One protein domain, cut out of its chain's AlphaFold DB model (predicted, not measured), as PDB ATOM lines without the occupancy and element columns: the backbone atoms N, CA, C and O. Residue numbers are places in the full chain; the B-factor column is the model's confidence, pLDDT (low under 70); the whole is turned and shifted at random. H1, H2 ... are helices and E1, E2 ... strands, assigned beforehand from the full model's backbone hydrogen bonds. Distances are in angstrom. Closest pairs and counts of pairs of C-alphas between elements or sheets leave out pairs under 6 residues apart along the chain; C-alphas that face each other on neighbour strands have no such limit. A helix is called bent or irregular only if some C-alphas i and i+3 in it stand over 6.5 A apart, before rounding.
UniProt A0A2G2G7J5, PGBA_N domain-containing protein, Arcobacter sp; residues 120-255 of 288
ATOM      1  N   ALA A 120     174.922 146.164 144.821       96.56
ATOM      2  CA  ALA A 120     175.525 145.857 143.532       96.56
ATOM      3  C   ALA A 120     174.515 145.942 142.382       96.56
ATOM      4  O   ALA A 120     173.325 145.682 142.575       96.56
ATOM      5  N   LEU A 121     174.998 146.281 141.190       98.00
ATOM      6  CA  LEU A 121     174.259 146.160 139.934       98.00
ATOM      7  C   LEU A 121     174.694 144.872 139.228       98.00
ATOM      8  O   LEU A 121     175.888 144.607 139.124       98.00
ATOM      9  N   LEU A 122     173.738 144.077 138.749       97.69
ATOM     10  CA  LEU A 122     174.018 142.858 137.990       97.69
ATOM     11  C   LEU A 122     173.637 143.057 136.524       97.69
ATOM     12  O   LEU A 122     172.455 143.174 136.199       97.69
ATOM     13  N   ILE A 123     174.642 143.043 135.656       98.19
ATOM     14  CA  ILE A 123     174.513 143.030 134.205       98.19
ATOM     15  C   ILE A 123     174.574 141.570 133.767       98.19
ATOM     16  O   ILE A 123     175.608 140.907 133.859       98.19
ATOM     17  N   ALA A 124     173.415 141.042 133.393       97.06
ATOM     18  CA  ALA A 124     173.243 139.656 132.992       97.06
ATOM     19  C   ALA A 124     172.600 139.600 131.605       97.06
ATOM     20  O   ALA A 124     171.761 140.447 131.304       97.06
ATOM     21  N   PRO A 125     172.912 138.582 130.790       96.00
ATOM     22  CA  PRO A 125     172.427 138.517 129.416       96.00
ATOM     23  C   PRO A 125     170.955 138.105 129.308       96.00
ATOM     24  O   PRO A 125     170.362 138.304 128.264       96.00
ATOM     25  N   ASN A 126     170.344 137.501 130.335       95.44
ATOM     26  CA  ASN A 126     168.956 137.024 130.256       95.44
ATOM     27  C   ASN A 126     168.300 136.891 131.653       95.44
ATOM     28  O   ASN A 126     169.013 136.837 132.668       95.44
ATOM     29  N   PRO A 127     166.955 136.794 131.741       95.50
ATOM     30  CA  PRO A 127     166.237 136.705 133.018       95.50
ATOM     31  C   PRO A 127     166.605 135.482 133.864       95.50
ATOM     32  O   PRO A 127     166.611 135.553 135.095       95.50
ATOM     33  N   SER A 128     166.892 134.344 133.228       94.50
ATOM     34  CA  SER A 128     167.204 133.086 133.916       94.50
ATOM     35  C   SER A 128     168.542 133.182 134.649       94.50
ATOM     36  O   SER A 128     168.632 132.853 135.833       94.50
ATOM     37  N   VAL A 129     169.567 133.703 133.971       94.88
ATOM     38  CA  VAL A 129     170.897 133.956 134.529       94.88
ATOM     39  C   VAL A 129     170.812 135.001 135.634       94.88
ATOM     40  O   VAL A 129     171.287 134.741 136.740       94.88
ATOM     41  N   TYR A 130     170.126 136.122 135.385       96.06
ATOM     42  CA  TYR A 130     169.907 137.154 136.397       96.06
ATOM     43  C   TYR A 130     169.295 136.566 137.673       96.06
ATOM     44  O   TYR A 130     169.820 136.759 138.772       96.06
ATOM     45  N   LYS A 131     168.209 135.792 137.542       95.44
ATOM     46  CA  LYS A 131     167.518 135.175 138.679       95.44
ATOM     47  C   LYS A 131     168.413 134.192 139.432       95.44
ATOM     48  O   LYS A 131     168.431 134.225 140.659       95.44
ATOM     49  N   LYS A 132     169.153 133.331 138.726       93.88
ATOM     50  CA  LYS A 132     170.054 132.343 139.347       93.88
ATOM     51  C   LYS A 132     171.159 133.020 140.154       93.88
ATOM     52  O   LYS A 132     171.332 132.675 141.317       93.88
ATOM     53  N   ILE A 133     171.856 133.995 139.569       93.62
ATOM     54  CA  ILE A 133     172.950 134.705 140.246       93.62
ATOM     55  C   ILE A 133     172.425 135.518 141.427       93.62
ATOM     56  O   ILE A 133     172.945 135.385 142.533       93.62
ATOM     57  N   SER A 134     171.365 136.305 141.226       94.81
ATOM     58  CA  SER A 134     170.810 137.146 142.295       94.81
ATOM     59  C   SER A 134     170.234 136.340 143.461       94.81
ATOM     60  O   SER A 134     170.346 136.761 144.608       94.81
ATOM     61  N   SER A 135     169.661 135.162 143.189       93.44
ATOM     62  CA  SER A 135     169.138 134.268 144.230       93.44
ATOM     63  C   SER A 135     170.249 133.510 144.958       93.44
ATOM     64  O   SER A 135     170.138 133.284 146.159       93.44
ATOM     65  N   TYR A 136     171.316 133.121 144.251       91.38
ATOM     66  CA  TYR A 136     172.478 132.478 144.867       91.38
ATOM     67  C   TYR A 136     173.230 133.451 145.788       91.38
ATOM     68  O   TYR A 136     173.577 133.091 146.909       91.38
ATOM     69  N   HIS A 137     173.392 134.702 145.351       90.31
ATOM     70  CA  HIS A 137     174.015 135.789 146.112       90.31
ATOM     71  C   HIS A 137     172.986 136.651 146.853       90.31
ATOM     72  O   HIS A 137     172.914 137.869 146.663       90.31
ATOM     73  N   SER A 138     172.145 136.007 147.663       89.81
ATOM     74  CA  SER A 138     171.060 136.671 148.402       89.81
ATOM     75  C   SER A 138     171.537 137.619 149.514       89.81
ATOM     76  O   SER A 138     170.775 138.468 149.971       89.81
ATOM     77  N   GLU A 139     172.803 137.517 149.925       88.94
ATOM     78  CA  GLU A 139     173.463 138.441 150.850       88.94
ATOM     79  C   GLU A 139     173.652 139.847 150.257       88.94
ATOM     80  O   GLU A 139     173.844 140.817 150.994       88.94
ATOM     81  N   ARG A 140     173.589 139.975 148.924       91.19
ATOM     82  CA  ARG A 140     173.723 141.250 148.219       91.19
ATOM     83  C   ARG A 140     172.378 141.930 148.019       91.19
ATOM     84  O   ARG A 140     171.370 141.322 147.668       91.19
ATOM     85  N   LYS A 141     172.393 143.255 148.135       94.81
ATOM     86  CA  LYS A 141     171.293 144.127 147.723       94.81
ATOM     87  C   LYS A 141     171.442 144.442 146.239       94.81
ATOM     88  O   LYS A 141     172.106 145.411 145.868       94.81
ATOM     89  N   TRP A 142     170.827 143.613 145.403       96.25
ATOM     90  CA  TRP A 142     170.821 143.802 143.956       96.25
ATOM     91  C   TRP A 142     169.922 144.968 143.549       96.25
ATOM     92  O   TRP A 142     168.721 144.977 143.825       96.25
ATOM     93  N   VAL A 143     170.508 145.952 142.872       97.00
ATOM     94  CA  VAL A 143     169.764 146.998 142.173       97.00
ATOM     95  C   VAL A 143     169.280 146.424 140.848       97.00
ATOM     96  O   VAL A 143     170.065 145.862 140.086       97.00
ATOM     97  N   HIS A 144     167.977 146.532 140.593       97.19
ATOM     98  CA  HIS A 144     167.374 145.923 139.413       97.19
ATOM     99  C   HIS A 144     167.850 146.623 138.121       97.19
ATOM    100  O   HIS A 144     167.839 147.858 138.081       97.19
ATOM    101  N   PRO A 145     168.198 145.875 137.054       97.25
ATOM    102  CA  PRO A 145     168.757 146.425 135.816       97.25
ATOM    103  C   PRO A 145     167.825 147.408 135.094       97.25
ATOM    104  O   PRO A 145     168.300 148.337 134.458       97.25
ATOM    105  N   ASP A 146     166.504 147.291 135.255       97.44
ATOM    106  CA  ASP A 146     165.544 148.280 134.722       97.44
ATOM    107  C   ASP A 146     165.793 149.723 135.197       97.44
ATOM    108  O   ASP A 146     165.513 150.670 134.465       97.44
ATOM    109  N   ILE A 147     166.330 149.915 136.409       96.88
ATOM    110  CA  ILE A 147     166.698 151.262 136.871       96.88
ATOM    111  C   ILE A 147     167.826 151.800 135.987       96.88
ATOM    112  O   ILE A 147     167.785 152.956 135.575       96.88
ATOM    113  N   PHE A 148     168.792 150.948 135.639       97.81
ATOM    114  CA  PHE A 148     169.877 151.319 134.742       97.81
ATOM    115  C   PHE A 148     169.383 151.546 133.310       97.81
ATOM    116  O   PHE A 148     169.719 152.560 132.717       97.81
ATOM    117  N   ALA A 149     168.492 150.701 132.788       97.19
ATOM    118  CA  ALA A 149     167.874 150.934 131.479       97.19
ATOM    119  C   ALA A 149     167.086 152.262 131.419       97.19
ATOM    120  O   ALA A 149     167.089 152.932 130.392       97.19
ATOM    121  N   THR A 150     166.485 152.699 132.532       95.25
ATOM    122  CA  THR A 150     165.850 154.027 132.622       95.25
ATOM    123  C   THR A 150     166.880 155.159 132.557       95.25
ATOM    124  O   THR A 150     166.642 156.158 131.885       95.25
ATOM    125  N   VAL A 151     168.029 155.008 133.229       95.38
ATOM    126  CA  VAL A 151     169.152 155.963 133.139       95.38
ATOM    127  C   VAL A 151     169.644 156.071 131.699       95.38
ATOM    128  O   VAL A 151     169.741 157.172 131.171       95.38
ATOM    129  N   LEU A 152     169.872 154.932 131.047       96.75
ATOM    130  CA  LEU A 152     170.326 154.876 129.661       96.75
ATOM    131  C   LEU A 152     169.331 155.530 128.707       96.75
ATOM    132  O   LEU A 152     169.717 156.355 127.889       96.75
ATOM    133  N   SER A 153     168.037 155.243 128.866       94.81
ATOM    134  CA  SER A 153     166.996 155.862 128.045       94.81
ATOM    135  C   SER A 153     166.885 157.365 128.294       94.81
ATOM    136  O   SER A 153     166.557 158.108 127.375       94.81
ATOM    137  N   HIS A 154     167.139 157.827 129.521       93.50
ATOM    138  CA  HIS A 154     167.169 159.252 129.835       93.50
ATOM    139  C   HIS A 154     168.369 159.955 129.190       93.50
ATOM    140  O   HIS A 154     168.237 161.092 128.744       93.50
ATOM    141  N   HIS A 155     169.523 159.287 129.144       94.50
ATOM    142  CA  HIS A 155     170.730 159.807 128.505       94.50
ATOM    143  C   HIS A 155     170.723 159.639 126.986       94.50
ATOM    144  O   HIS A 155     171.480 160.327 126.313       94.50
ATOM    145  N   GLY A 156     169.863 158.776 126.442       95.00
ATOM    146  CA  GLY A 156     169.833 158.448 125.022       95.00
ATOM    147  C   GLY A 156     170.939 157.475 124.604       95.00
ATOM    148  O   GLY A 156     171.424 157.578 123.477       95.00
ATOM    149  N   HIS A 157     171.377 156.597 125.513       96.25
ATOM    150  CA  HIS A 157     172.517 155.692 125.338       96.25
ATOM    151  C   HIS A 157     172.075 154.209 125.299       96.25
ATOM    152  O   HIS A 157     172.197 153.505 126.305       96.25
ATOM    153  N   PRO A 158     171.535 153.682 124.183       94.19
ATOM    154  CA  PRO A 158     171.268 152.247 124.033       94.19
ATOM    155  C   PRO A 158     172.508 151.363 124.238       94.19
ATOM    156  O   PRO A 158     172.358 150.218 124.675       94.19
ATOM    157  N   SER A 159     173.718 151.871 123.978       95.81
ATOM    158  CA  SER A 159     174.979 151.230 124.365       95.81
ATOM    159  C   SER A 159     175.554 151.871 125.644       95.81
ATOM    160  O   SER A 159     175.942 153.037 125.622       95.81
ATOM    161  N   PRO A 160     175.613 151.137 126.777       96.88
ATOM    162  CA  PRO A 160     176.022 151.704 128.068       96.88
ATOM    163  C   PRO A 160     177.497 152.126 128.165       96.88
ATOM    164  O   PRO A 160     178.386 151.276 128.150       96.88
ATOM    165  N   LEU A 161     177.764 153.404 128.427       97.12
ATOM    166  CA  LEU A 161     179.124 153.923 128.617       97.12
ATOM    167  C   LEU A 161     179.610 153.775 130.069       97.12
ATOM    168  O   LEU A 161     178.814 153.626 131.004       97.12
ATOM    169  N   ILE A 162     180.927 153.870 130.294       96.56
ATOM    170  CA  ILE A 162     181.512 153.872 131.651       96.56
ATOM    171  C   ILE A 162     180.918 155.016 132.489       96.56
ATOM    172  O   ILE A 162     180.636 154.851 133.679       96.56
ATOM    173  N   GLU A 163     180.660 156.168 131.873       95.00
ATOM    174  CA  GLU A 163     180.032 157.335 132.488       95.00
ATOM    175  C   GLU A 163     178.611 157.040 132.981       95.00
ATOM    176  O   GLU A 163     178.233 157.526 134.053       95.00
ATOM    177  N   ASP A 164     177.849 156.207 132.263       96.94
ATOM    178  CA  ASP A 164     176.498 155.798 132.661       96.94
ATOM    179  C   ASP A 164     176.539 154.909 133.897       96.94
ATOM    180  O   ASP A 164     175.770 155.117 134.842       96.94
ATOM    181  N   PHE A 165     177.475 153.954 133.932       97.19
ATOM    182  CA  PHE A 165     177.722 153.152 135.125       97.19
ATOM    183  C   PHE A 165     178.125 154.049 136.290       97.19
ATOM    184  O   PHE A 165     177.472 154.021 137.328       97.19
ATOM    185  N   ASN A 166     179.114 154.917 136.108       93.50
ATOM    186  CA  ASN A 166     179.572 155.853 137.129       93.50
ATOM    187  C   ASN A 166     178.432 156.737 137.673       93.50
ATOM    188  O   ASN A 166     178.316 156.944 138.889       93.50
ATOM    189  N   TYR A 167     177.562 157.246 136.797       93.69
ATOM    190  CA  TYR A 167     176.372 157.998 137.190       93.69
ATOM    191  C   TYR A 167     175.390 157.133 137.989       93.69
ATOM    192  O   TYR A 167     174.951 157.535 139.072       93.69
ATOM    193  N   MET A 168     175.074 155.934 137.500       94.06
ATOM    194  CA  MET A 168     174.210 154.966 138.178       94.06
ATOM    195  C   MET A 168     174.758 154.620 139.570       94.06
ATOM    196  O   MET A 168     174.025 154.635 140.560       94.06
ATOM    197  N   CYS A 169     176.068 154.411 139.678       92.50
ATOM    198  CA  CYS A 169     176.761 154.109 140.918       92.50
ATOM    199  C   CYS A 169     176.629 155.228 141.951       92.50
ATOM    200  O   CYS A 169     176.280 154.966 143.103       92.50
ATOM    201  N   ARG A 170     176.859 156.484 141.542       89.06
ATOM    202  CA  ARG A 170     176.735 157.650 142.431       89.06
ATOM    203  C   ARG A 170     175.285 157.923 142.831       89.06
ATOM    204  O   ARG A 170     175.012 158.129 144.009       89.06
ATOM    205  N   SER A 171     174.360 157.899 141.873       89.81
ATOM    206  CA  SER A 171     172.942 158.218 142.098       89.81
ATOM    207  C   SER A 171     172.212 157.165 142.936       89.81
ATOM    208  O   SER A 171     171.297 157.501 143.686       89.81
ATOM    209  N   ASN A 172     172.633 155.899 142.856       90.44
ATOM    210  CA  ASN A 172     171.989 154.784 143.554       90.44
ATOM    211  C   ASN A 172     172.850 154.167 144.665       90.44
ATOM    212  O   ASN A 172     172.467 153.137 145.227       90.44
ATOM    213  N   ASN A 173     173.975 154.800 145.013       90.06
ATOM    214  CA  ASN A 173     174.898 154.365 146.060       90.06
ATOM    215  C   ASN A 173     175.333 152.890 145.906       90.06
ATOM    216  O   ASN A 173     175.230 152.087 146.837       90.06
ATOM    217  N   ILE A 174     175.744 152.524 144.692       94.62
ATOM    218  CA  ILE A 174     176.170 151.169 144.324       94.62
ATOM    219  C   ILE A 174     177.689 151.082 144.468       94.62
ATOM    220  O   ILE A 174     178.405 151.955 143.981       94.62
ATOM    221  N   GLY A 175     178.176 150.038 145.147       94.62
ATOM    222  CA  GLY A 175     179.609 149.825 145.363       94.62
ATOM    223  C   GLY A 175     180.275 148.958 144.296       94.62
ATOM    224  O   GLY A 175     181.458 149.133 144.025       94.62
ATOM    225  N   THR A 176     179.531 148.051 143.652       97.00
ATOM    226  CA  THR A 176     180.077 147.164 142.609       97.00
ATOM    227  C   THR A 176     179.116 146.943 141.444       97.00
ATOM    228  O   THR A 176     177.895 146.958 141.618       97.00
ATOM    229  N   VAL A 177     179.671 146.686 140.261       98.12
ATOM    230  CA  VAL A 177     178.923 146.192 139.095       98.12
ATOM    231  C   VAL A 177     179.452 144.810 138.740       98.12
ATOM    232  O   VAL A 177     180.662 144.614 138.652       98.12
ATOM    233  N   SER A 178     178.560 143.843 138.560       97.69
ATOM    234  CA  SER A 178     178.907 142.478 138.167       97.69
ATOM    235  C   SER A 178     178.399 142.198 136.757       97.69
ATOM    236  O   SER A 178     177.211 142.361 136.495       97.69
ATOM    237  N   PHE A 179     179.284 141.738 135.880       97.81
ATOM    238  CA  PHE A 179     179.007 141.335 134.505       97.81
ATOM    239  C   PHE A 179     179.065 139.816 134.405       97.81
ATOM    240  O   PHE A 179     180.044 139.199 134.836       97.81
ATOM    241  N   VAL A 180     178.013 139.208 133.860       95.94
ATOM    242  CA  VAL A 180     177.951 137.757 133.661       95.94
ATOM    243  C   VAL A 180     178.280 137.419 132.217       95.94
ATOM    244  O   VAL A 180     177.588 137.883 131.317       95.94
ATOM    245  N   PHE A 181     179.289 136.576 132.028       92.31
ATOM    246  CA  PHE A 181     179.710 135.995 130.754       92.31
ATOM    247  C   PHE A 181     179.508 134.473 130.791       92.31
ATOM    248  O   PHE A 181     179.147 133.911 131.834       92.31
ATOM    249  N   ASP A 182     179.769 133.773 129.680       86.38
ATOM    250  CA  ASP A 182     179.725 132.307 129.699       86.38
ATOM    251  C   ASP A 182     180.710 131.773 130.748       86.38
ATOM    252  O   ASP A 182     181.905 132.090 130.750       86.38
ATOM    253  N   LYS A 183     180.176 130.994 131.695       86.06
ATOM    254  CA  LYS A 183     180.910 130.372 132.804       86.06
ATOM    255  C   LYS A 183     181.741 131.325 133.668       86.06
ATOM    256  O   LYS A 183     182.587 130.851 134.428       86.06
ATOM    257  N   SER A 184     181.518 132.637 133.616       91.38
ATOM    258  CA  SER A 184     182.279 133.581 134.435       91.38
ATOM    259  C   SER A 184     181.477 134.802 134.879       91.38
ATOM    260  O   SER A 184     180.526 135.225 134.231       91.38
ATOM    261  N   ILE A 185     181.856 135.355 136.032       94.25
ATOM    262  CA  ILE A 185     181.369 136.634 136.546       94.25
ATOM    263  C   ILE A 185     182.579 137.506 136.821       94.25
ATOM    264  O   ILE A 185     183.431 137.154 137.642       94.25
ATOM    265  N   LEU A 186     182.610 138.669 136.184       95.69
ATOM    266  CA  LEU A 186     183.546 139.727 136.519       95.69
ATOM    267  C   LEU A 186     182.836 140.762 137.370       95.69
ATOM    268  O   LEU A 186     181.759 141.222 137.014       95.69
ATOM    269  N   SER A 187     183.424 141.129 138.503       96.25
ATOM    270  CA  SER A 187     182.939 142.245 139.311       96.25
ATOM    271  C   SER A 187     183.957 143.369 139.297       96.25
ATOM    272  O   SER A 187     185.150 143.139 139.517       96.25
ATOM    273  N   VAL A 188     183.469 144.579 139.054       97.44
ATOM    274  CA  VAL A 188     184.253 145.808 139.086       97.44
ATOM    275  C   VAL A 188     183.851 146.680 140.264       97.44
ATOM    276  O   VAL A 188     182.697 146.666 140.706       97.44
ATOM    277  N   ASP A 189     184.809 147.459 140.752       96.50
ATOM    278  CA  ASP A 189     184.507 148.619 141.580       96.50
ATOM    279  C   ASP A 189     183.716 149.641 140.751       96.50
ATOM    280  O   ASP A 189     184.081 149.959 139.619       96.50
ATOM    281  N   CYS A 190     182.615 150.140 141.311       93.56
ATOM    282  CA  CYS A 190     181.654 150.976 140.589       93.56
ATOM    283  C   CYS A 190     182.212 152.340 140.150       93.56
ATOM    284  O   CYS A 190     181.634 152.957 139.267       93.56
ATOM    285  N   GLN A 191     183.258 152.853 140.806       91.56
ATOM    286  CA  GLN A 191     183.790 154.197 140.549       91.56
ATOM    287  C   GLN A 191     185.085 154.150 139.734       91.56
ATOM    288  O   GLN A 191     185.284 154.969 138.842       91.56
ATOM    289  N   SER A 192     185.992 153.209 140.024       94.62
ATOM    290  CA  SER A 192     187.220 153.040 139.232       94.62
ATOM    291  C   SER A 192     187.009 152.232 137.955       94.62
ATOM    292  O   SER A 192     187.875 152.252 137.075       94.62
ATOM    293  N   PHE A 193     185.922 151.458 137.894       96.50
ATOM    294  CA  PHE A 193     185.656 150.446 136.874       96.50
ATOM    295  C   PHE A 193     186.766 149.380 136.755       96.50
ATOM    296  O   PHE A 193     186.894 148.683 135.747       96.50
ATOM    297  N   LYS A 194     187.603 149.234 137.791       96.50
ATOM    298  CA  LYS A 194     188.648 148.206 137.859       96.50
ATOM    299  C   LYS A 194     188.050 146.873 138.277       96.50
ATOM    300  O   LYS A 194     187.241 146.822 139.202       96.50
ATOM    301  N   ILE A 195     188.487 145.793 137.637       95.88
ATOM    302  CA  ILE A 195     188.119 144.429 138.021       95.88
ATOM    303  C   ILE A 195     188.734 144.127 139.384       95.88
ATOM    304  O   ILE A 195     189.950 144.111 139.543       95.88
ATOM    305  N   ILE A 196     187.861 143.858 140.349       94.19
ATOM    306  CA  ILE A 196     188.199 143.488 141.728       94.19
ATOM    307  C   ILE A 196     187.881 142.020 142.006       94.19
ATOM    308  O   ILE A 196     188.154 141.500 143.084       94.19
ATOM    309  N   GLN A 197     187.217 141.331 141.077       91.75
ATOM    310  CA  GLN A 197     186.990 139.905 141.205       91.75
ATOM    311  C   GLN A 197     186.678 139.256 139.866       91.75
ATOM    312  O   GLN A 197     185.903 139.785 139.071       91.75
ATOM    313  N   ASN A 198     187.217 138.056 139.679       92.00
ATOM    314  CA  ASN A 198     186.838 137.139 138.619       92.00
ATOM    315  C   ASN A 198     186.439 135.801 139.246       92.00
ATOM    316  O   ASN A 198     187.184 135.255 140.063       92.00
ATOM    317  N   LYS A 199     185.264 135.286 138.887       89.50
ATOM    318  CA  LYS A 199     184.793 133.975 139.326       89.50
ATOM    319  C   LYS A 199     184.342 133.124 138.167       89.50
ATOM    320  O   LYS A 199     183.480 133.533 137.401       89.50
ATOM    321  N   THR A 200     184.808 131.885 138.149       87.50
ATOM    322  CA  THR A 200     184.228 130.842 137.310       87.50
ATOM    323  C   THR A 200     182.906 130.367 137.909       87.50
ATOM    324  O   THR A 200     182.817 130.102 139.107       87.50
ATOM    325  N   ILE A 201     181.882 130.224 137.074       84.94
ATOM    326  CA  ILE A 201     180.559 129.709 137.438       84.94
ATOM    327  C   ILE A 201     180.171 128.547 136.523       84.94
ATOM    328  O   ILE A 201     180.536 128.499 135.353       84.94
ATOM    329  N   SER A 202     179.389 127.601 137.036       82.62
ATOM    330  CA  SER A 202     178.851 126.484 136.244       82.62
ATOM    331  C   SER A 202     177.495 126.844 135.634       82.62
ATOM    332  O   SER A 202     176.497 126.157 135.848       82.62
ATOM    333  N   LEU A 203     177.440 127.964 134.914       80.19
ATOM    334  CA  LEU A 203     176.236 128.440 134.239       80.19
ATOM    335  C   LEU A 203     176.568 128.781 132.795       80.19
ATOM    336  O   LEU A 203     177.545 129.477 132.530       80.19
ATOM    337  N   LYS A 204     175.726 128.283 131.892       79.25
ATOM    338  CA  LYS A 204     175.749 128.642 130.481       79.25
ATOM    339  C   LYS A 204     174.791 129.802 130.241       79.25
ATOM    340  O   LYS A 204     173.685 129.818 130.794       79.25
ATOM    341  N   THR A 205     175.220 130.761 129.437       78.06
ATOM    342  CA  THR A 205     174.407 131.900 129.009       78.06
ATOM    343  C   THR A 205     173.783 131.591 127.648       78.06
ATOM    344  O   THR A 205     174.352 131.919 126.613       78.06
ATOM    345  N   ASP A 206     172.636 130.910 127.644       79.94
ATOM    346  CA  ASP A 206     171.812 130.729 126.437       79.94
ATOM    347  C   ASP A 206     170.855 131.930 126.267       79.94
ATOM    348  O   ASP A 206     170.548 132.589 127.255       79.94
ATOM    349  N   GLU A 207     170.373 132.217 125.050       86.94
ATOM    350  CA  GLU A 207     169.378 133.281 124.768       86.94
ATOM    351  C   GLU A 207     169.787 134.680 125.281       86.94
ATOM    352  O   GLU A 207     169.268 135.178 126.278       86.94
ATOM    353  N   ILE A 208     170.749 135.316 124.608       91.56
ATOM    354  CA  ILE A 208     171.294 136.625 124.996       91.56
ATOM    355  C   ILE A 208     170.343 137.763 124.584       91.56
ATOM    356  O   ILE A 208     169.973 137.884 123.420       91.56
ATOM    357  N   GLN A 209     170.007 138.626 125.543       93.50
ATOM    358  CA  GLN A 209     169.368 139.926 125.355       93.50
ATOM    359  C   GLN A 209     170.428 141.034 125.418       93.50
ATOM    360  O   GLN A 209     171.246 141.072 126.340       93.50
ATOM    361  N   VAL A 210     170.371 141.961 124.461       94.31
ATOM    362  CA  VAL A 210     171.229 143.153 124.385       94.31
ATOM    363  C   VAL A 210     170.447 144.427 124.761       94.31
ATOM    364  O   VAL A 210     169.236 144.473 124.538       94.31
ATOM    365  N   PRO A 211     171.098 145.450 125.357       95.00
ATOM    366  CA  PRO A 211     172.468 145.412 125.871       95.00
ATOM    367  C   PRO A 211     172.597 144.528 127.120       95.00
ATOM    368  O   PRO A 211     173.684 144.073 127.424       95.00
ATOM    369  N   PHE A 212     171.503 144.242 127.828       97.00
ATOM    370  CA  PHE A 212     171.440 143.305 128.951       97.00
ATOM    371  C   PHE A 212     169.980 142.930 129.228       97.00
ATOM    372  O   PHE A 212     169.052 143.494 128.647       97.00
ATOM    373  N   TYR A 213     169.754 142.010 130.164       96.56
ATOM    374  CA  TYR A 213     168.419 141.682 130.644       96.56
ATOM    375  C   TYR A 213     167.725 142.889 131.284       96.56
ATOM    376  O   TYR A 213     168.054 143.309 132.396       96.56
ATOM    377  N   THR A 214     166.680 143.371 130.627       96.19
ATOM    378  CA  THR A 214     165.736 144.340 131.181       96.19
ATOM    379  C   THR A 214     164.312 144.002 130.757       96.19
ATOM    380  O   THR A 214     164.078 143.373 129.726       96.19
ATOM    381  N   ARG A 215     163.341 144.407 131.580       95.19
ATOM    382  CA  ARG A 215     161.910 144.348 131.254       95.19
ATOM    383  C   ARG A 215     161.432 145.595 130.507       95.19
ATOM    384  O   ARG A 215     160.288 145.623 130.065       95.19
ATOM    385  N   ILE A 216     162.274 146.622 130.404       91.00
ATOM    386  CA  ILE A 216     161.999 147.806 129.595       91.00
ATOM    387  C   ILE A 216     162.168 147.411 128.129       91.00
ATOM    388  O   ILE A 216     163.187 146.847 127.744       91.00
ATOM    389  N   THR A 217     161.138 147.658 127.324       83.25
ATOM    390  CA  THR A 217     161.061 147.159 125.944       83.25
ATOM    391  C   THR A 217     161.993 147.886 124.987       83.25
ATOM    392  O   THR A 217     162.404 147.297 123.994       83.25
ATOM    393  N   HIS A 218     162.290 149.157 125.252       87.06
ATOM    394  CA  HIS A 218     163.124 149.983 124.390       87.06
ATOM    395  C   HIS A 218     163.922 150.987 125.224       87.06
ATOM    396  O   HIS A 218     163.388 151.561 126.174       87.06
ATOM    397  N   ILE A 219     165.194 151.166 124.872       89.44
ATOM    398  CA  ILE A 219     166.057 152.217 125.408       89.44
ATOM    399  C   ILE A 219     166.149 153.271 124.311       89.44
ATOM    400  O   ILE A 219     166.697 152.993 123.249       89.44
ATOM    401  N   GLU A 220     165.572 154.445 124.559       85.88
ATOM    402  CA  GLU A 220     165.587 155.544 123.590       85.88
ATOM    403  C   GLU A 220     167.028 155.958 123.270       85.88
ATOM    404  O   GLU A 220     167.877 156.015 124.164       85.88
ATOM    405  N   ALA A 221     167.289 156.265 122.000       88.19
ATOM    406  CA  ALA A 221     168.601 156.667 121.506       88.19
ATOM    407  C   ALA A 221     168.632 158.156 121.147       88.19
ATOM    408  O   ALA A 221     167.707 158.684 120.523       88.19
ATOM    409  N   ASN A 222     169.730 158.831 121.486       87.56
ATOM    410  CA  ASN A 222     170.012 160.154 120.944       87.56
ATOM    411  C   ASN A 222     170.285 160.070 119.440       87.56
ATOM    412  O   ASN A 222     170.815 159.086 118.928       87.56
ATOM    413  N   TRP A 223     169.990 161.152 118.720       75.12
ATOM    414  CA  TRP A 223     170.243 161.223 117.277       75.12
ATOM    415  C   TRP A 223     171.732 161.236 116.906       75.12
ATOM    416  O   TRP A 223     172.079 160.887 115.782       75.12
ATOM    417  N   PHE A 224     172.604 161.665 117.816       80.50
ATOM    418  CA  PHE A 224     174.051 161.720 117.625       80.50
ATOM    419  C   PHE A 224     174.767 161.644 118.977       80.50
ATOM    420  O   PHE A 224     174.193 162.012 120.002       80.50
ATOM    421  N   GLY A 225     176.037 161.241 118.956       85.88
ATOM    422  CA  GLY A 225     176.889 161.143 120.142       85.88
ATOM    423  C   GLY A 225     177.315 159.709 120.425       85.88
ATOM    424  O   GLY A 225     176.817 158.776 119.812       85.88
ATOM    425  N   GLU A 226     178.267 159.551 121.335       88.56
ATOM    426  CA  GLU A 226     178.683 158.237 121.820       88.56
ATOM    427  C   GLU A 226     177.530 157.551 122.573       88.56
ATOM    428  O   GLU A 226     176.686 158.222 123.166       88.56
ATOM    429  N   GLY A 227     177.466 156.220 122.526       89.19
ATOM    430  CA  GLY A 227     176.410 155.450 123.189       89.19
ATOM    431  C   GLY A 227     175.104 155.320 122.394       89.19
ATOM    432  O   GLY A 227     174.199 154.614 122.835       89.19
ATOM    433  N   ASN A 228     174.977 155.966 121.229       89.00
ATOM    434  CA  ASN A 228     173.757 155.949 120.412       89.00
ATOM    435  C   ASN A 228     173.559 154.661 119.589       89.00
ATOM    436  O   ASN A 228     172.442 154.384 119.154       89.00
ATOM    437  N   ASP A 229     174.622 153.886 119.375       88.94
ATOM    438  CA  ASP A 229     174.572 152.638 118.620       88.94
ATOM    439  C   ASP A 229     174.008 151.492 119.471       88.94
ATOM    440  O   ASP A 229     174.222 151.415 120.684       88.94
ATOM    441  N   GLU A 230     173.307 150.556 118.834       90.56
ATOM    442  CA  GLU A 230     172.812 149.354 119.503       90.56
ATOM    443  C   GLU A 230     173.927 148.320 119.694       90.56
ATOM    444  O   GLU A 230     174.657 147.973 118.758       90.56
ATOM    445  N   VAL A 231     174.011 147.748 120.897       93.94
ATOM    446  CA  VAL A 231     174.920 146.634 121.192       93.94
ATOM    447  C   VAL A 231     174.524 145.408 120.371       93.94
ATOM    448  O   VAL A 231     173.444 144.860 120.557       93.94
ATOM    449  N   GLN A 232     175.420 144.945 119.497       93.06
ATOM    450  CA  GLN A 232     175.182 143.765 118.652       93.06
ATOM    451  C   GLN A 232     175.630 142.459 119.319       93.06
ATOM    452  O   GLN A 232     174.967 141.432 119.202       93.06
ATOM    453  N   ASP A 233     176.750 142.502 120.042       94.06
ATOM    454  CA  ASP A 233     177.317 141.356 120.748       94.06
ATOM    455  C   ASP A 233     177.591 141.740 122.201       94.06
ATOM    456  O   ASP A 233     178.473 142.549 122.494       94.06
ATOM    457  N   TYR A 234     176.818 141.147 123.110       95.06
ATOM    458  CA  TYR A 234     176.913 141.382 124.549       95.06
ATOM    459  C   TYR A 234     178.326 141.127 125.092       95.06
ATOM    460  O   TYR A 234     178.857 141.940 125.850       95.06
ATOM    461  N   ASN A 235     178.936 139.991 124.732       93.81
ATOM    462  CA  ASN A 235     180.206 139.590 125.323       93.81
ATOM    463  C   ASN A 235     181.316 140.496 124.801       93.81
ATOM    464  O   ASN A 235     182.045 141.083 125.597       93.81
ATOM    465  N   LYS A 236     181.415 140.659 123.478       94.88
ATOM    466  CA  LYS A 236     182.411 141.537 122.867       94.88
ATOM    467  C   LYS A 236     182.301 142.958 123.416       94.88
ATOM    468  O   LYS A 236     183.316 143.513 123.831       94.88
ATOM    469  N   TYR A 237     181.088 143.507 123.474       96.81
ATOM    470  CA  TYR A 237     180.856 144.865 123.956       96.81
ATOM    471  C   TYR A 237     181.370 145.068 125.382       96.81
ATOM    472  O   TYR A 237     182.213 145.932 125.618       96.81
ATOM    473  N   TYR A 238     180.930 144.242 126.336       97.62
ATOM    474  CA  TYR A 238     181.346 144.426 127.725       97.62
ATOM    475  C   TYR A 238     182.805 144.056 127.976       97.62
ATOM    476  O   TYR A 238     183.419 144.644 128.862       97.62
ATOM    477  N   VAL A 239     183.396 143.129 127.216       96.69
ATOM    478  CA  VAL A 239     184.840 142.872 127.320       96.69
ATOM    479  C   VAL A 239     185.651 144.071 126.834       96.69
ATOM    480  O   VAL A 239     186.646 144.415 127.473       96.69
ATOM    481  N   ASP A 240     185.236 144.720 125.747       96.44
ATOM    482  CA  ASP A 240     185.893 145.932 125.258       96.44
ATOM    483  C   ASP A 240     185.740 147.090 126.251       96.44
ATOM    484  O   ASP A 240     186.755 147.661 126.647       96.44
ATOM    485  N   LEU A 241     184.526 147.321 126.759       97.50
ATOM    486  CA  LEU A 241     184.250 148.344 127.773       97.50
ATOM    487  C   LEU A 241     185.085 148.129 129.050       97.50
ATOM    488  O   LEU A 241     185.680 149.052 129.600       97.50
ATOM    489  N   LEU A 242     185.180 146.885 129.532       97.75
ATOM    490  CA  LEU A 242     186.001 146.560 130.700       97.75
ATOM    491  C   LEU A 242     187.501 146.737 130.424       97.75
ATOM    492  O   LEU A 242     188.251 147.062 131.348       97.75
ATOM    493  N   ALA A 243     187.961 146.521 129.189       97.00
ATOM    494  CA  ALA A 243     189.374 146.605 128.828       97.00
ATOM    495  C   ALA A 243     189.934 148.032 128.906       97.00
ATOM    496  O   ALA A 243     191.124 148.175 129.183       97.00
ATOM    497  N   GLU A 244     189.104 149.064 128.738       96.44
ATOM    498  CA  GLU A 244     189.511 150.476 128.827       96.44
ATOM    499  C   GLU A 244     190.186 150.791 130.166       96.44
ATOM    500  O   GLU A 244     191.275 151.369 130.222       96.44
ATOM    501  N   ASN A 245     189.602 150.294 131.259       96.31
ATOM    502  CA  ASN A 245     190.159 150.455 132.597       96.31
ATOM    503  C   ASN A 245     191.010 149.255 133.022       96.31
ATOM    504  O   ASN A 245     191.730 149.348 134.014       96.31
ATOM    505  N   ASN A 246     190.993 148.136 132.296       96.38
ATOM    506  CA  ASN A 246     191.661 146.891 132.693       96.38
ATOM    507  C   ASN A 246     192.513 146.258 131.570       96.38
ATOM    508  O   ASN A 246     192.419 145.048 131.354       96.38
ATOM    509  N   PRO A 247     193.400 147.010 130.887       95.00
ATOM    510  CA  PRO A 247     194.089 146.518 129.686       95.00
ATOM    511  C   PRO A 247     195.062 145.362 129.964       95.00
ATOM    512  O   PRO A 247     195.381 144.573 129.076       95.00
ATOM    513  N   GLN A 248     195.539 145.253 131.207       92.94
ATOM    514  CA  GLN A 248     196.477 144.214 131.646       92.94
ATOM    515  C   GLN A 248     195.796 143.042 132.365       92.94
ATOM    516  O   GLN A 248     196.469 142.214 132.969       92.94
ATOM    517  N   ASN A 249     194.462 142.975 132.362       93.56
ATOM    518  CA  ASN A 249     193.757 141.889 133.029       93.56
ATOM    519  C   ASN A 249     193.865 140.588 132.216       93.56
ATOM    520  O   ASN A 249     193.456 140.536 131.058       93.56
ATOM    521  N   GLU A 250     194.371 139.528 132.850       92.75
ATOM    522  CA  GLU A 250     194.644 138.238 132.201       92.75
ATOM    523  C   GLU A 250     193.402 137.602 131.563       92.75
ATOM    524  O   GLU A 250     193.489 137.034 130.474       92.75
ATOM    525  N   TRP A 251     192.234 137.706 132.207       92.62
ATOM    526  CA  TRP A 251     191.000 137.119 131.675       92.62
ATOM    527  C   TRP A 251     190.550 137.843 130.406       92.62
ATOM    528  O   TRP A 251     190.201 137.188 129.427       92.62
ATOM    529  N   ILE A 252     190.636 139.179 130.388       93.44
ATOM    530  CA  ILE A 252     190.319 139.991 129.204       93.44
ATOM    531  C   ILE A 252     191.270 139.651 128.055       93.44
ATOM    532  O   ILE A 252     190.819 139.416 126.936       93.44
ATOM    533  N   GLN A 253     192.577 139.592 128.321       93.31
ATOM    534  CA  GLN A 253     193.572 139.255 127.299       93.31
ATOM    535  C   GLN A 253     193.349 137.851 126.734       93.31
ATOM    536  O   GLN A 253     193.398 137.659 125.521       93.31
ATOM    537  N   THR A 254     193.042 136.887 127.603       91.75
ATOM    538  CA  THR A 254     192.729 135.513 127.196       91.75
ATOM    539  C   THR A 254     191.475 135.470 126.325       91.75
ATOM    540  O   THR A 254     191.496 134.839 125.274       91.75
ATOM    541  N   TYR A 255     190.403 136.164 126.724       90.38
ATOM    542  CA  TYR A 255     189.170 136.242 125.941       90.38
ATOM    543  C   TYR A 255     189.429 136.816 124.542       90.38
ATOM    544  O   TYR A 255     189.045 136.204 123.546       90.38
TER     545      TYR A 255
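What this domain is: This is residues 120 to 255 of the 288 residues of the protein "PGBA_N domain-containing protein" of Arcobacter sp (UniProt A0A2G2G7J5). A twisted sheet of five strands has helices H3 and H4 over one face and H1 packed over its strand E1, while H2 packs on H3 and only grazes the sheet. H5 sits by H4, and a long stretch without a named element, residues 201 to 233, leads from E5 to H4. The printed part has 136 residues with five named helices and five named strands, along the chain E1 H1 E2 H2 H3 E3 E4 E5 H4 H5; the sheet runs E2 E1 E3 E4 E5 and is mixed, and the class is mixed, helices and strands. The whole is compact, with a radius of gyration of the C-alphas of 13.9 A, and rounded, spanning 40 by 32 by 30 A.

Where its parts are: E1, residues 120 to 123, begins at C-alpha 120 (175.525, 145.857, 143.532) and is 9.8 A long. H1 is residues 127 to 136, 14.0 A, and E2 is residues 141 to 143, 6.4 A. H2, residues 145 to 155, measures 15.4 A, and H3, residues 162 to 172, 15.3 A. E3, residues 176 to 181, is 16.3 A long, E4, residues 184 to 189, 16.8 A, and E5, residues 195 to 200, 14.2 A. H4, residues 234 to 245, begins at C-alpha 234 (176.913, 141.382, 124.549) and measures 18.0 A; it is neither bent nor irregular, but only just: C-alphas 242 and 245 are 6.0 A apart. H5, residues 250 to 255, is 8.6 A long and ends at C-alpha 255 (189.170, 136.242, 125.941).

How they stand to each other: E2 and E1 are parallel, with N 143 and O 120 2.8 A apart, within hydrogen-bond range; E1 and E3 are parallel, with N 123 and O 178 at 2.8 A. E3, E4 and E5 form a meander, each strand the antiparallel neighbour of the one before, in two hairpins; N 179 and O 186 are 2.8 A apart, N 185 and O 199 2.8 A. E1, H1, E2 is a strand-helix-strand unit, two parallel neighbour strands with a helix between, and E2, H2 H3, E3 is a split one, with E1 between its strands; both crossovers are right-handed. H3 and H4 are on the same face, making two layers with the sheet, at heights over the sheet of 9.4 A and 9.6 A. H1 is on the sheet over E1, at a height of 9.0 A. H2 and H3 touch, closest at the C-alphas of Phe 148 and Met 168, 6.6 A, at a steep tilt of 63 degrees, opposite ways. H4 and H5 are close but not clearly touching, closest at the C-alphas of Val 239 and Ile 252, 6.5 A. Every O i to N i+4 pair is within hydrogen-bond range in H1, H2, H3 and H5; in H4 7 of 8 are.

The domain as a whole: The two C-alphas farthest apart, those of Glu 139 and Trp 223, are 40.7 A apart. The printed part has no cut; the link from E5 to H4, 33 residues, is long. Mean pLDDT of the printed part is 93.1, and no printed residue is under 70.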